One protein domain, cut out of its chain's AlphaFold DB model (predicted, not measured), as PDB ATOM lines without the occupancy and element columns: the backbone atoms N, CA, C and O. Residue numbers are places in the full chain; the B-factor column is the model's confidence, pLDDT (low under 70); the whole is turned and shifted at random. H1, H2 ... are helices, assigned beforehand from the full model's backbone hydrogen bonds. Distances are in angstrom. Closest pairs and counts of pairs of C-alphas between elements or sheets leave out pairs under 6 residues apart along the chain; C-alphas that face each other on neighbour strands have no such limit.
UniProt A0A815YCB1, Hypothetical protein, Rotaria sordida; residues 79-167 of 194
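This is residues 79 to 167 of the 194 residues of the protein "Hypothetical protein" of Rotaria sordida (UniProt A0A815YCB1). A long helix, H1, has H3 packed on its residues 89 to 96; H2 and H4 turn off crosswise at the two ends of H3, H5 follows, and H6 lies off alone. The printed part has 89 residues with six named helices, H1 to H6, and no named strand: all helix. It is loose, radius of gyration of the C-alphas 16.4 A, spanning 49 by 32 by 19 A.

H1, residues 79 to 97, begins at C-alpha 79 (29.495, -37.197, 28.691) and is 26.4 A long. H2 is residues 108 to 121, 19.6 A, H3 123 to 130, H4 132 to 141, H5 143 to 148. H6, residues 155 to 165, ends at C-alpha 165 (29.592, 9.865, 16.709).

H1 and H3 touch, closest C-alphas Gly 89 and Tyr 125, 5.5 A. H3 and H4 only just touch, only at the corner, with 3 pairs of C-alphas within 8 A, the closest Leu 128 and Ala 134, 5.5 A. O i to N i+4 pairs are within hydrogen-bond range throughout H2 and H4, 14 of 15 in H1, 3 of 4 in H3, 5 of 7 in H6, and 0 of 2 in H5, with 2 of 3 O i to N i+3.

The farthest C-alphas, Pro 79 and Phe 167, are 52.8 A apart. The printed part has no cut and no long link. pLDDT is under 70 at residues 100 to 114, 118 to 120 and 150 to 167.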
ATOM      1  N   PRO A  79      28.823 -38.270  27.953       79.38
ATOM      2  CA  PRO A  79      29.495 -37.197  28.691       79.38
ATOM      3  C   PRO A  79      30.658 -36.558  27.928       79.38
ATOM      4  O   PRO A  79      30.811 -35.334  27.940       79.38
ATOM      5  N   GLN A  80      31.474 -37.368  27.246       80.81
ATOM      6  CA  GLN A  80      32.595 -36.866  26.446       80.81
ATOM      7  C   GLN A  80      32.077 -36.055  25.255       80.81
ATOM      8  O   GLN A  80      32.545 -34.942  25.000       80.81
ATOM      9  N   ARG A  81      31.052 -36.570  24.568       84.69
ATOM     10  CA  ARG A  81      30.407 -35.877  23.450       84.69
ATOM     11  C   ARG A  81      29.732 -34.572  23.874       84.69
ATOM     12  O   ARG A  81      29.861 -33.573  23.173       84.69
ATOM     13  N   LEU A  82      29.058 -34.551  25.021       81.56
ATOM     14  CA  LEU A  82      28.416 -33.350  25.560       81.56
ATOM     15  C   LEU A  82      29.439 -32.311  26.028       81.56
ATOM     16  O   LEU A  82      29.242 -31.121  25.802       81.56
ATOM     17  N   THR A  83      30.558 -32.739  26.615       79.38
ATOM     18  CA  THR A  83      31.679 -31.839  26.940       79.38
ATOM     19  C   THR A  83      32.225 -31.159  25.685       79.38
ATOM     20  O   THR A  83      32.449 -29.948  25.681       79.38
ATOM     21  N   TYR A  84      32.381 -31.917  24.597       82.94
ATOM     22  CA  TYR A  84      32.773 -31.371  23.298       82.94
ATOM     23  C   TYR A  84      31.752 -30.346  22.774       82.94
ATOM     24  O   TYR A  84      32.138 -29.235  22.405       82.94
ATOM     25  N   HIS A  85      30.459 -30.681  22.803       81.75
ATOM     26  CA  HIS A  85      29.376 -29.765  22.423       81.75
ATOM     27  C   HIS A  85      29.387 -28.472  23.227       81.75
ATOM     28  O   HIS A  85      29.366 -27.404  22.631       81.75
ATOM     29  N   ARG A  86      29.516 -28.548  24.555       80.25
ATOM     30  CA  ARG A  86      29.625 -27.361  25.416       80.25
ATOM     31  C   ARG A  86      30.801 -26.487  24.995       80.25
ATOM     32  O   ARG A  86      30.606 -25.324  24.666       80.25
ATOM     33  N   LYS A  87      32.009 -27.056  24.914       78.88
ATOM     34  CA  LYS A  87      33.225 -26.300  24.566       78.88
ATOM     35  C   LYS A  87      33.074 -25.528  23.251       78.88
ATOM     36  O   LYS A  87      33.428 -24.352  23.184       78.88
ATOM     37  N   HIS A  88      32.577 -26.183  22.206       81.44
ATOM     38  CA  HIS A  88      32.439 -25.570  20.883       81.44
ATOM     39  C   HIS A  88      31.199 -24.681  20.764       81.44
ATOM     40  O   HIS A  88      31.270 -23.620  20.153       81.44
ATOM     41  N   GLY A  89      30.093 -25.063  21.393       82.56
ATOM     42  CA  GLY A  89      28.869 -24.279  21.447       82.56
ATOM     43  C   GLY A  89      29.065 -22.926  22.118       82.56
ATOM     44  O   GLY A  89      28.654 -21.906  21.573       82.56
ATOM     45  N   ASN A  90      29.789 -22.893  23.236       78.69
ATOM     46  CA  ASN A  90      30.112 -21.640  23.926       78.69
ATOM     47  C   ASN A  90      30.943 -20.712  23.060       78.69
ATOM     48  O   ASN A  90      30.757 -19.501  23.098       78.69
ATOM     49  N   ARG A  91      31.874 -21.279  22.287       81.44
ATOM     50  CA  ARG A  91      32.675 -20.503  21.348       81.44
ATOM     51  C   ARG A  91      31.778 -19.851  20.296       81.44
ATOM     52  O   ARG A  91      31.897 -18.648  20.105       81.44
ATOM     53  N   ILE A  92      30.854 -20.608  19.703       82.88
ATOM     54  CA  ILE A  92      29.899 -20.100  18.705       82.88
ATOM     55  C   ILE A  92      29.020 -18.988  19.293       82.88
ATOM     56  O   ILE A  92      28.897 -17.926  18.687       82.88
ATOM     57  N   ILE A  93      28.443 -19.202  20.480       82.44
ATOM     58  CA  ILE A  93      27.583 -18.203  21.133       82.44
ATOM     59  C   ILE A  93      28.396 -16.952  21.483       82.44
ATOM     60  O   ILE A  93      27.974 -15.843  21.176       82.44
ATOM     61  N   LYS A  94      29.598 -17.107  22.049       80.56
ATOM     62  CA  LYS A  94      30.491 -15.981  22.358       80.56
ATOM     63  C   LYS A  94      30.858 -15.184  21.104       80.56
ATOM     64  O   LYS A  94      30.844 -13.959  21.142       80.56
ATOM     65  N   GLU A  95      31.210 -15.856  20.012       79.88
ATOM     66  CA  GLU A  95      31.538 -15.204  18.737       79.88
ATOM     67  C   GLU A  95      30.338 -14.427  18.187       79.88
ATOM     68  O   GLU A  95      30.499 -13.281  17.765       79.88
ATOM     69  N   PHE A  96      29.140 -15.011  18.275       83.94
ATOM     70  CA  PHE A  96      27.893 -14.357  17.894       83.94
ATOM     71  C   PHE A  96      27.614 -13.101  18.734       83.94
ATOM     72  O   PHE A  96      27.396 -12.034  18.166       83.94
ATOM     73  N   LEU A  97      27.686 -13.203  20.065       82.06
ATOM     74  CA  LEU A  97      27.417 -12.081  20.972       82.06
ATOM     75  C   LEU A  97      28.416 -10.935  20.816       82.06
ATOM     76  O   LEU A  97      28.042  -9.772  20.868       82.06
ATOM     77  N   LEU A  98      29.691 -11.251  20.593       80.06
ATOM     78  CA  LEU A  98      30.730 -10.233  20.449       80.06
ATOM     79  C   LEU A  98      30.775  -9.604  19.047       80.06
ATOM     80  O   LEU A  98      31.656  -8.784  18.794       80.06
ATOM     81  N   GLY A  99      29.921 -10.038  18.110       72.50
ATOM     82  CA  GLY A  99      29.987  -9.621  16.705       72.50
ATOM     83  C   GLY A  99      31.335  -9.934  16.037       72.50
ATOM     84  O   GLY A  99      31.656  -9.390  14.978       72.50
ATOM     85  N   LYS A 100      32.160 -10.790  16.656       66.12
ATOM     86  CA  LYS A 100      33.508 -11.101  16.184       66.12
ATOM     87  C   LYS A 100      33.383 -12.096  15.035       66.12
ATOM     88  O   LYS A 100      33.054 -13.261  15.247       66.12
ATOM     89  N   LYS A 101      33.713 -11.665  13.811       58.50
ATOM     90  CA  LYS A 101      34.079 -12.614  12.749       58.50
ATOM     91  C   LYS A 101      35.325 -13.377  13.204       58.50
ATOM     92  O   LYS A 101      36.222 -12.797  13.814       58.50
ATOM     93  N   LEU A 102      35.396 -14.668  12.882       52.94
ATOM     94  CA  LEU A 102      36.492 -15.588  13.234       52.94
ATOM     95  C   LEU A 102      37.889 -15.179  12.730       52.94
ATOM     96  O   LEU A 102      38.845 -15.931  12.876       52.94
ATOM     97  N   THR A 103      38.014 -14.017  12.100       47.69
ATOM     98  CA  THR A 103      39.162 -13.586  11.308       47.69
ATOM     99  C   THR A 103      40.390 -13.224  12.134       47.69
ATOM    100  O   THR A 103      41.470 -13.118  11.570       47.69
ATOM    101  N   ASN A 104      40.264 -13.047  13.453       45.91
ATOM    102  CA  ASN A 104      41.365 -12.495  14.253       45.91
ATOM    103  C   ASN A 104      42.242 -13.552  14.930       45.91
ATOM    104  O   ASN A 104      43.261 -13.200  15.514       45.91
ATOM    105  N   TYR A 105      41.881 -14.835  14.857       49.78
ATOM    106  CA  TYR A 105      42.678 -15.897  15.457       49.78
ATOM    107  C   TYR A 105      42.707 -17.137  14.557       49.78
ATOM    108  O   TYR A 105      41.725 -17.868  14.451       49.78
ATOM    109  N   ILE A 106      43.922 -17.419  14.074       53.66
ATOM    110  CA  ILE A 106      44.434 -18.702  13.571       53.66
ATOM    111  C   ILE A 106      44.409 -18.869  12.038       53.66
ATOM    112  O   ILE A 106      43.457 -18.518  11.355       53.66
ATOM    113  N   ASN A 107      45.520 -19.429  11.548       65.50
ATOM    114  CA  ASN A 107      45.829 -19.949  10.212       65.50
ATOM    115  C   ASN A 107      44.601 -20.411   9.388       65.50
ATOM    116  O   ASN A 107      43.713 -21.073   9.934       65.50
ATOM    117  N   GLU A 108      44.582 -20.147   8.074       62.03
ATOM    118  CA  GLU A 108      43.447 -20.444   7.166       62.03
ATOM    119  C   GLU A 108      42.946 -21.896   7.255       62.03
ATOM    120  O   GLU A 108      41.740 -22.153   7.202       62.03
ATOM    121  N   ASP A 109      43.849 -22.854   7.468       65.00
ATOM    122  CA  ASP A 109      43.502 -24.272   7.625       65.00
ATOM    123  C   ASP A 109      42.667 -24.547   8.883       65.00
ATOM    124  O   ASP A 109      41.783 -25.409   8.894       65.00
ATOM    125  N   THR A 110      42.896 -23.784   9.954       64.94
ATOM    126  CA  THR A 110      42.103 -23.903  11.184       64.94
ATOM    127  C   THR A 110      40.723 -23.279  11.017       64.94
ATOM    128  O   THR A 110      39.755 -23.798  11.577       64.94
ATOM    129  N   ILE A 111      40.611 -22.221  10.209       66.00
ATOM    130  CA  ILE A 111      39.327 -21.599   9.866       66.00
ATOM    131  C   ILE A 111      38.476 -22.582   9.060       66.00
ATOM    132  O   ILE A 111      37.363 -22.891   9.479       66.00
ATOM    133  N   LYS A 112      39.018 -23.173   7.984       67.31
ATOM    134  CA  LYS A 112      38.289 -24.161   7.161       67.31
ATOM    135  C   LYS A 112      37.853 -25.389   7.970       67.31
ATOM    136  O   LYS A 112      36.727 -25.874   7.825       67.31
ATOM    137  N   SER A 113      38.723 -25.877   8.855       68.19
ATOM    138  CA  SER A 113      38.413 -26.983   9.773       68.19
ATOM    139  C   SER A 113      37.277 -26.625  10.741       68.19
ATOM    140  O   SER A 113      36.351 -27.416  10.946       68.19
ATOM    141  N   TYR A 114      37.293 -25.407  11.288       69.06
ATOM    142  CA  TYR A 114      36.235 -24.921  12.170       69.06
ATOM    143  C   TYR A 114      34.914 -24.698  11.432       69.06
ATOM    144  O   TYR A 114      33.878 -25.144  11.913       69.06
ATOM    145  N   GLU A 115      34.923 -24.076  10.257       70.50
ATOM    146  CA  GLU A 115      33.717 -23.865   9.448       70.50
ATOM    147  C   GLU A 115      33.034 -25.189   9.100       70.50
ATOM    148  O   GLU A 115      31.817 -25.317   9.247       70.50
ATOM    149  N   THR A 116      33.820 -26.205   8.733       71.31
ATOM    150  CA  THR A 116      33.318 -27.562   8.475       71.31
ATOM    151  C   THR A 116      32.705 -28.175   9.739       71.31
ATOM    152  O   THR A 116      31.591 -28.700   9.719       71.31
ATOM    153  N   LEU A 117      33.391 -28.048  10.880       70.25
ATOM    154  CA  LEU A 117      32.906 -28.514  12.182       70.25
ATOM    155  C   LEU A 117      31.588 -27.838  12.578       70.25
ATOM    156  O   LEU A 117      30.667 -28.516  13.037       70.25
ATOM    157  N   VAL A 118      31.475 -26.523  12.389       67.69
ATOM    158  CA  VAL A 118      30.268 -25.770  12.736       67.69
ATOM    159  C   VAL A 118      29.110 -26.161  11.819       67.69
ATOM    160  O   VAL A 118      28.023 -26.476  12.314       67.69
ATOM    161  N   LYS A 119      29.355 -26.200  10.503       69.00
ATOM    162  CA  LYS A 119      28.345 -26.490   9.479       69.00
ATOM    163  C   LYS A 119      27.728 -27.877   9.643       69.00
ATOM    164  O   LYS A 119      26.514 -28.015   9.488       69.00
ATOM    165  N   ASP A 120      28.526 -28.875  10.016       67.75
ATOM    166  CA  ASP A 120      28.056 -30.263  10.057       67.75
ATOM    167  C   ASP A 120      27.689 -30.741  11.465       67.75
ATOM    168  O   ASP A 120      26.808 -31.590  11.620       67.75
ATOM    169  N   ARG A 121      28.330 -30.208  12.516       73.00
ATOM    170  CA  ARG A 121      28.243 -30.785  13.871       73.00
ATOM    171  C   ARG A 121      27.695 -29.846  14.942       73.00
ATOM    172  O   ARG A 121      27.472 -30.319  16.050       73.00
ATOM    173  N   MET A 122      27.440 -28.571  14.632       82.69
ATOM    174  CA  MET A 122      26.999 -27.573  15.624       82.69
ATOM    175  C   MET A 122      25.760 -26.771  15.200       82.69
ATOM    176  O   MET A 122      25.515 -25.687  15.729       82.69
ATOM    177  N   LYS A 123      24.934 -27.305  14.291       84.88
ATOM    178  CA  LYS A 123      23.695 -26.647  13.825       84.88
ATOM    179  C   LYS A 123      22.748 -26.252  14.961       84.88
ATOM    180  O   LYS A 123      22.089 -25.224  14.865       84.88
ATOM    181  N   LEU A 124      22.717 -27.027  16.054       83.56
ATOM    182  CA  LEU A 124      21.977 -26.651  17.259       83.56
ATOM    183  C   LEU A 124      22.428 -25.283  17.769       83.56
ATOM    184  O   LEU A 124      21.604 -24.401  17.933       83.56
ATOM    185  N   TYR A 125      23.729 -25.095  17.976       84.00
ATOM    186  CA  TYR A 125      24.284 -23.859  18.523       84.00
ATOM    187  C   TYR A 125      24.146 -22.681  17.565       84.00
ATOM    188  O   TYR A 125      23.893 -21.571  18.020       84.00
ATOM    189  N   GLN A 126      24.200 -22.924  16.252       85.31
ATOM    190  CA  GLN A 126      23.820 -21.908  15.269       85.31
ATOM    191  C   GLN A 126      22.366 -21.464  15.466       85.31
ATOM    192  O   GLN A 126      22.100 -20.270  15.484       85.31
ATOM    193  N   HIS A 127      21.433 -22.403  15.656       86.62
ATOM    194  CA  HIS A 127      20.042 -22.073  15.966       86.62
ATOM    195  C   HIS A 127      19.905 -21.345  17.315       86.62
ATOM    196  O   HIS A 127      19.167 -20.364  17.389       86.62
ATOM    197  N   LEU A 128      20.625 -21.774  18.363       86.06
ATOM    198  CA  LEU A 128      20.564 -21.140  19.690       86.06
ATOM    199  C   LEU A 128      20.935 -19.652  19.632       86.06
ATOM    200  O   LEU A 128      20.293 -18.863  20.317       86.06
ATOM    201  N   CYS A 129      21.889 -19.258  18.779       86.00
ATOM    202  CA  CYS A 129      22.259 -17.850  18.596       86.00
ATOM    203  C   CYS A 129      21.080 -16.956  18.179       86.00
ATOM    204  O   CYS A 129      21.015 -15.801  18.580       86.00
ATOM    205  N   TYR A 130      20.127 -17.489  17.413       86.88
ATOM    206  CA  TYR A 130      18.974 -16.733  16.907       86.88
ATOM    207  C   TYR A 130      17.667 -17.057  17.642       86.88
ATOM    208  O   TYR A 130      16.625 -16.472  17.352       86.88
ATOM    209  N   CYS A 131      17.696 -17.991  18.589       85.44
ATOM    210  CA  CYS A 131      16.528 -18.394  19.355       85.44
ATOM    211  C   CYS A 131      16.448 -17.572  20.642       85.44
ATOM    212  O   CYS A 131      17.221 -17.800  21.569       85.44
ATOM    213  N   SER A 132      15.485 -16.651  20.731       87.94
ATOM    214  CA  SER A 132      15.319 -15.770  21.898       87.94
ATOM    215  C   SER A 132      15.157 -16.542  23.210       87.94
ATOM    216  O   SER A 132      15.784 -16.193  24.201       87.94
ATOM    217  N   VAL A 133      14.384 -17.635  23.204       84.44
ATOM    218  CA  VAL A 133      14.193 -18.501  24.380       84.44
ATOM    219  C   VAL A 133      15.518 -19.120  24.819       84.44
ATOM    220  O   VAL A 133      15.874 -19.065  25.992       84.44
ATOM    221  N   ALA A 134      16.272 -19.701  23.884       82.44
ATOM    222  CA  ALA A 134      17.559 -20.311  24.199       82.44
ATOM    223  C   ALA A 134      18.604 -19.285  24.642       82.44
ATOM    224  O   ALA A 134      19.371 -19.563  25.560       82.44
ATOM    225  N   MET A 135      18.628 -18.118  23.998       84.75
ATOM    226  CA  MET A 135      19.543 -17.037  24.338       84.75
ATOM    227  C   MET A 135      19.247 -16.486  25.732       84.75
ATOM    228  O   MET A 135      20.170 -16.331  26.521       84.75
ATOM    229  N   GLN A 136      17.972 -16.280  26.072       84.69
ATOM    230  CA  GLN A 136      17.565 -15.895  27.422       84.69
ATOM    231  C   GLN A 136      18.070 -16.912  28.453       84.69
ATOM    232  O   GLN A 136      18.766 -16.534  29.387       84.69
ATOM    233  N   HIS A 137      17.815 -18.206  28.230       79.44
ATOM    234  CA  HIS A 137      18.324 -19.269  29.101       79.44
ATOM    235  C   HIS A 137      19.852 -19.246  29.238       79.44
ATOM    236  O   HIS A 137      20.377 -19.415  30.335       79.44
ATOM    237  N   PHE A 138      20.570 -19.034  28.133       82.62
ATOM    238  CA  PHE A 138      22.025 -18.932  28.154       82.62
ATOM    239  C   PHE A 138      22.493 -17.751  29.014       82.62
ATOM    240  O   PHE A 138      23.397 -17.921  29.829       82.62
ATOM    241  N   LEU A 139      21.882 -16.578  28.857       83.06
ATOM    242  CA  LEU A 139      22.253 -15.367  29.591       83.06
ATOM    243  C   LEU A 139      21.874 -15.435  31.072       83.06
ATOM    244  O   LEU A 139      22.632 -14.959  31.911       83.06
ATOM    245  N   ASP A 140      20.750 -16.069  31.402       82.19
ATOM    246  CA  ASP A 140      20.341 -16.315  32.788       82.19
ATOM    247  C   ASP A 140      21.376 -17.182  33.528       82.19
ATOM    248  O   ASP A 140      21.668 -16.943  34.698       82.19
ATOM    249  N   GLU A 141      21.970 -18.166  32.843       77.88
ATOM    250  CA  GLU A 141      23.032 -19.021  33.397       77.88
ATOM    251  C   GLU A 141      24.431 -18.392  33.321       77.88
ATOM    252  O   GLU A 141      25.339 -18.815  34.037       77.88
ATOM    253  N   ASN A 142      24.627 -17.401  32.449       75.31
ATOM    254  CA  ASN A 142      25.920 -16.779  32.176       75.31
ATOM    255  C   ASN A 142      25.771 -15.253  32.202       75.31
ATOM    256  O   ASN A 142      25.952 -14.577  31.186       75.31
ATOM    257  N   SER A 143      25.437 -14.711  33.376       80.38
ATOM    258  CA  SER A 143      25.066 -13.301  33.537       80.38
ATOM    259  C   SER A 143      26.138 -12.308  33.085       80.38
ATOM    260  O   SER A 143      25.817 -11.200  32.664       80.38
ATOM    261  N   ASP A 144      27.406 -12.720  33.103       79.56
ATOM    262  CA  ASP A 144      28.543 -11.923  32.628       79.56
ATOM    263  C   ASP A 144      28.429 -11.549  31.141       79.56
ATOM    264  O   ASP A 144      29.112 -10.638  30.675       79.56
ATOM    265  N   TYR A 145      27.566 -12.237  30.382       76.62
ATOM    266  CA  TYR A 145      27.347 -11.961  28.967       76.62
ATOM    267  C   TYR A 145      26.250 -10.926  28.678       76.62
ATOM    268  O   TYR A 145      26.173 -10.448  27.545       76.62
ATOM    269  N   TRP A 146      25.435 -10.542  29.670       79.44
ATOM    270  CA  TRP A 146      24.372  -9.540  29.500       79.44
ATOM    271  C   TRP A 146      24.839  -8.214  28.879       79.44
ATOM    272  O   TRP A 146      24.143  -7.727  27.987       79.44
ATOM    273  N   PRO A 147      26.003  -7.643  29.256       79.38
ATOM    274  CA  PRO A 147      26.477  -6.382  28.681       79.38
ATOM    275  C   PRO A 147      26.801  -6.442  27.181       79.38
ATOM    276  O   PRO A 147      26.918  -5.397  26.550       79.38
ATOM    277  N   PHE A 148      26.968  -7.639  26.602       73.19
ATOM    278  CA  PHE A 148      27.270  -7.810  25.173       73.19
ATOM    279  C   PHE A 148      26.022  -8.008  24.316       73.19
ATOM    280  O   PHE A 148      26.132  -8.050  23.092       73.19
ATOM    281  N   ILE A 149      24.843  -8.147  24.925       74.50
ATOM    282  CA  ILE A 149      23.599  -8.130  24.163       74.50
ATOM    283  C   ILE A 149      23.353  -6.690  23.735       74.50
ATOM    284  O   ILE A 149      23.266  -5.830  24.612       74.50
ATOM    285  N   PRO A 150      23.198  -6.413  22.427       61.84
ATOM    286  CA  PRO A 150      22.736  -5.111  21.987       61.84
ATOM    287  C   PRO A 150      21.388  -4.846  22.655       61.84
ATOM    288  O   PRO A 150      20.368  -5.438  22.290       61.84
ATOM    289  N   GLN A 151      21.382  -3.988  23.676       63.19
ATOM    290  CA  GLN A 151      20.143  -3.398  24.143       63.19
ATOM    291  C   GLN A 151      19.634  -2.618  22.940       63.19
ATOM    292  O   GLN A 151      20.384  -1.838  22.355       63.19
ATOM    293  N   ARG A 152      18.412  -2.913  22.480       55.25
ATOM    294  CA  ARG A 152      17.788  -2.063  21.469       55.25
ATOM    295  C   ARG A 152      17.784  -0.669  22.070       55.25
ATOM    296  O   ARG A 152      17.041  -0.447  23.024       55.25
ATOM    297  N   LEU A 153      18.647   0.197  21.550       46.91
ATOM    298  CA  LEU A 153      18.634   1.604  21.886       46.91
ATOM    299  C   LEU A 153      17.201   2.059  21.644       46.91
ATOM    300  O   LEU A 153      16.577   1.741  20.624       46.91
ATOM    301  N   THR A 154      16.623   2.716  22.631       54.12
ATOM    302  CA  THR A 154      15.385   3.439  22.397       54.12
ATOM    303  C   THR A 154      15.638   4.446  21.271       54.12
ATOM    304  O   THR A 154      16.757   4.923  21.093       54.12
ATOM    305  N   VAL A 155      14.603   4.813  20.508       55.88
ATOM    306  CA  VAL A 155      14.709   5.809  19.415       55.88
ATOM    307  C   VAL A 155      15.376   7.116  19.890       55.88
ATOM    308  O   VAL A 155      15.958   7.854  19.101       55.88
ATOM    309  N   TYR A 156      15.312   7.397  21.193       54.59
ATOM    310  CA  TYR A 156      15.970   8.527  21.835       54.59
ATOM    311  C   TYR A 156      17.491   8.337  21.988       54.59
ATOM    312  O   TYR A 156      18.257   9.249  21.689       54.59
ATOM    313  N   GLU A 157      17.936   7.146  22.394       54.78
ATOM    314  CA  GLU A 157      19.354   6.805  22.555       54.78
ATOM    315  C   GLU A 157      20.068   6.657  21.199       54.78
ATOM    316  O   GLU A 157      21.228   7.047  21.075       54.78
ATOM    317  N   GLU A 158      19.370   6.205  20.147       56.00
ATOM    318  CA  GLU A 158      19.902   6.214  18.769       56.00
ATOM    319  C   GLU A 158      20.226   7.648  18.296       56.00
ATOM    320  O   GLU A 158      21.267   7.892  17.683       56.00
ATOM    321  N   GLN A 159      19.379   8.625  18.645       56.41
ATOM    322  CA  GLN A 159      19.563  10.039  18.282       56.41
ATOM    323  C   GLN A 159      20.634  10.770  19.108       56.41
ATOM    324  O   GLN A 159      21.146  11.807  18.665       56.41
ATOM    325  N   GLU A 160      20.954  10.305  20.318       57.22
ATOM    326  CA  GLU A 160      22.100  10.810  21.088       57.22
ATOM    327  C   GLU A 160      23.414  10.207  20.591       57.22
ATOM    328  O   GLU A 160      24.387  10.940  20.406       57.22
ATOM    329  N   GLN A 161      23.431   8.918  20.247       57.44
ATOM    330  CA  GLN A 161      24.631   8.268  19.725       57.44
ATOM    331  C   GLN A 161      25.036   8.823  18.345       57.44
ATOM    332  O   GLN A 161      26.217   9.061  18.100       57.44
ATOM    333  N   GLU A 162      24.081   9.153  17.467       54.84
ATOM    334  CA  GLU A 162      24.364   9.878  16.212       54.84
ATOM    335  C   GLU A 162      24.930  11.296  16.432       54.84
ATOM    336  O   GLU A 162      25.626  11.832  15.561       54.84
ATOM    337  N   ARG A 163      24.649  11.921  17.584       53.88
ATOM    338  CA  ARG A 163      25.227  13.219  17.967       53.88
ATOM    339  C   ARG A 163      26.636  13.074  18.538       53.88
ATOM    340  O   ARG A 163      27.486  13.902  18.211       53.88
ATOM    341  N   GLU A 164      26.909  12.021  19.303       49.41
ATOM    342  CA  GLU A 164      28.249  11.727  19.835       49.41
ATOM    343  C   GLU A 164      29.222  11.197  18.770       49.41
ATOM    344  O   GLU A 164      30.391  11.585  18.760       49.41
ATOM    345  N   ILE A 165      28.757  10.389  17.810       50.97
ATOM    346  CA  ILE A 165      29.592   9.865  16.709       50.97
ATOM    347  C   ILE A 165      30.118  10.996  15.809       50.97
ATOM    348  O   ILE A 165      31.200  10.880  15.239       50.97
ATOM    349  N   LYS A 166      29.417  12.135  15.730       46.31
ATOM    350  CA  LYS A 166      29.911  13.331  15.024       46.31
ATOM    351  C   LYS A 166      31.014  14.086  15.776       46.31
ATOM    352  O   LYS A 166      31.619  14.978  15.190       46.31
ATOM    353  N   PHE A 167      31.275  13.750  17.041       44.22
ATOM    354  CA  PHE A 167      32.269  14.420  17.887       44.22
ATOM    355  C   PHE A 167      33.554  13.617  18.112       44.22
ATOM    356  O   PHE A 167      34.553  14.198  18.532       44.22
TER     357      PHE A 167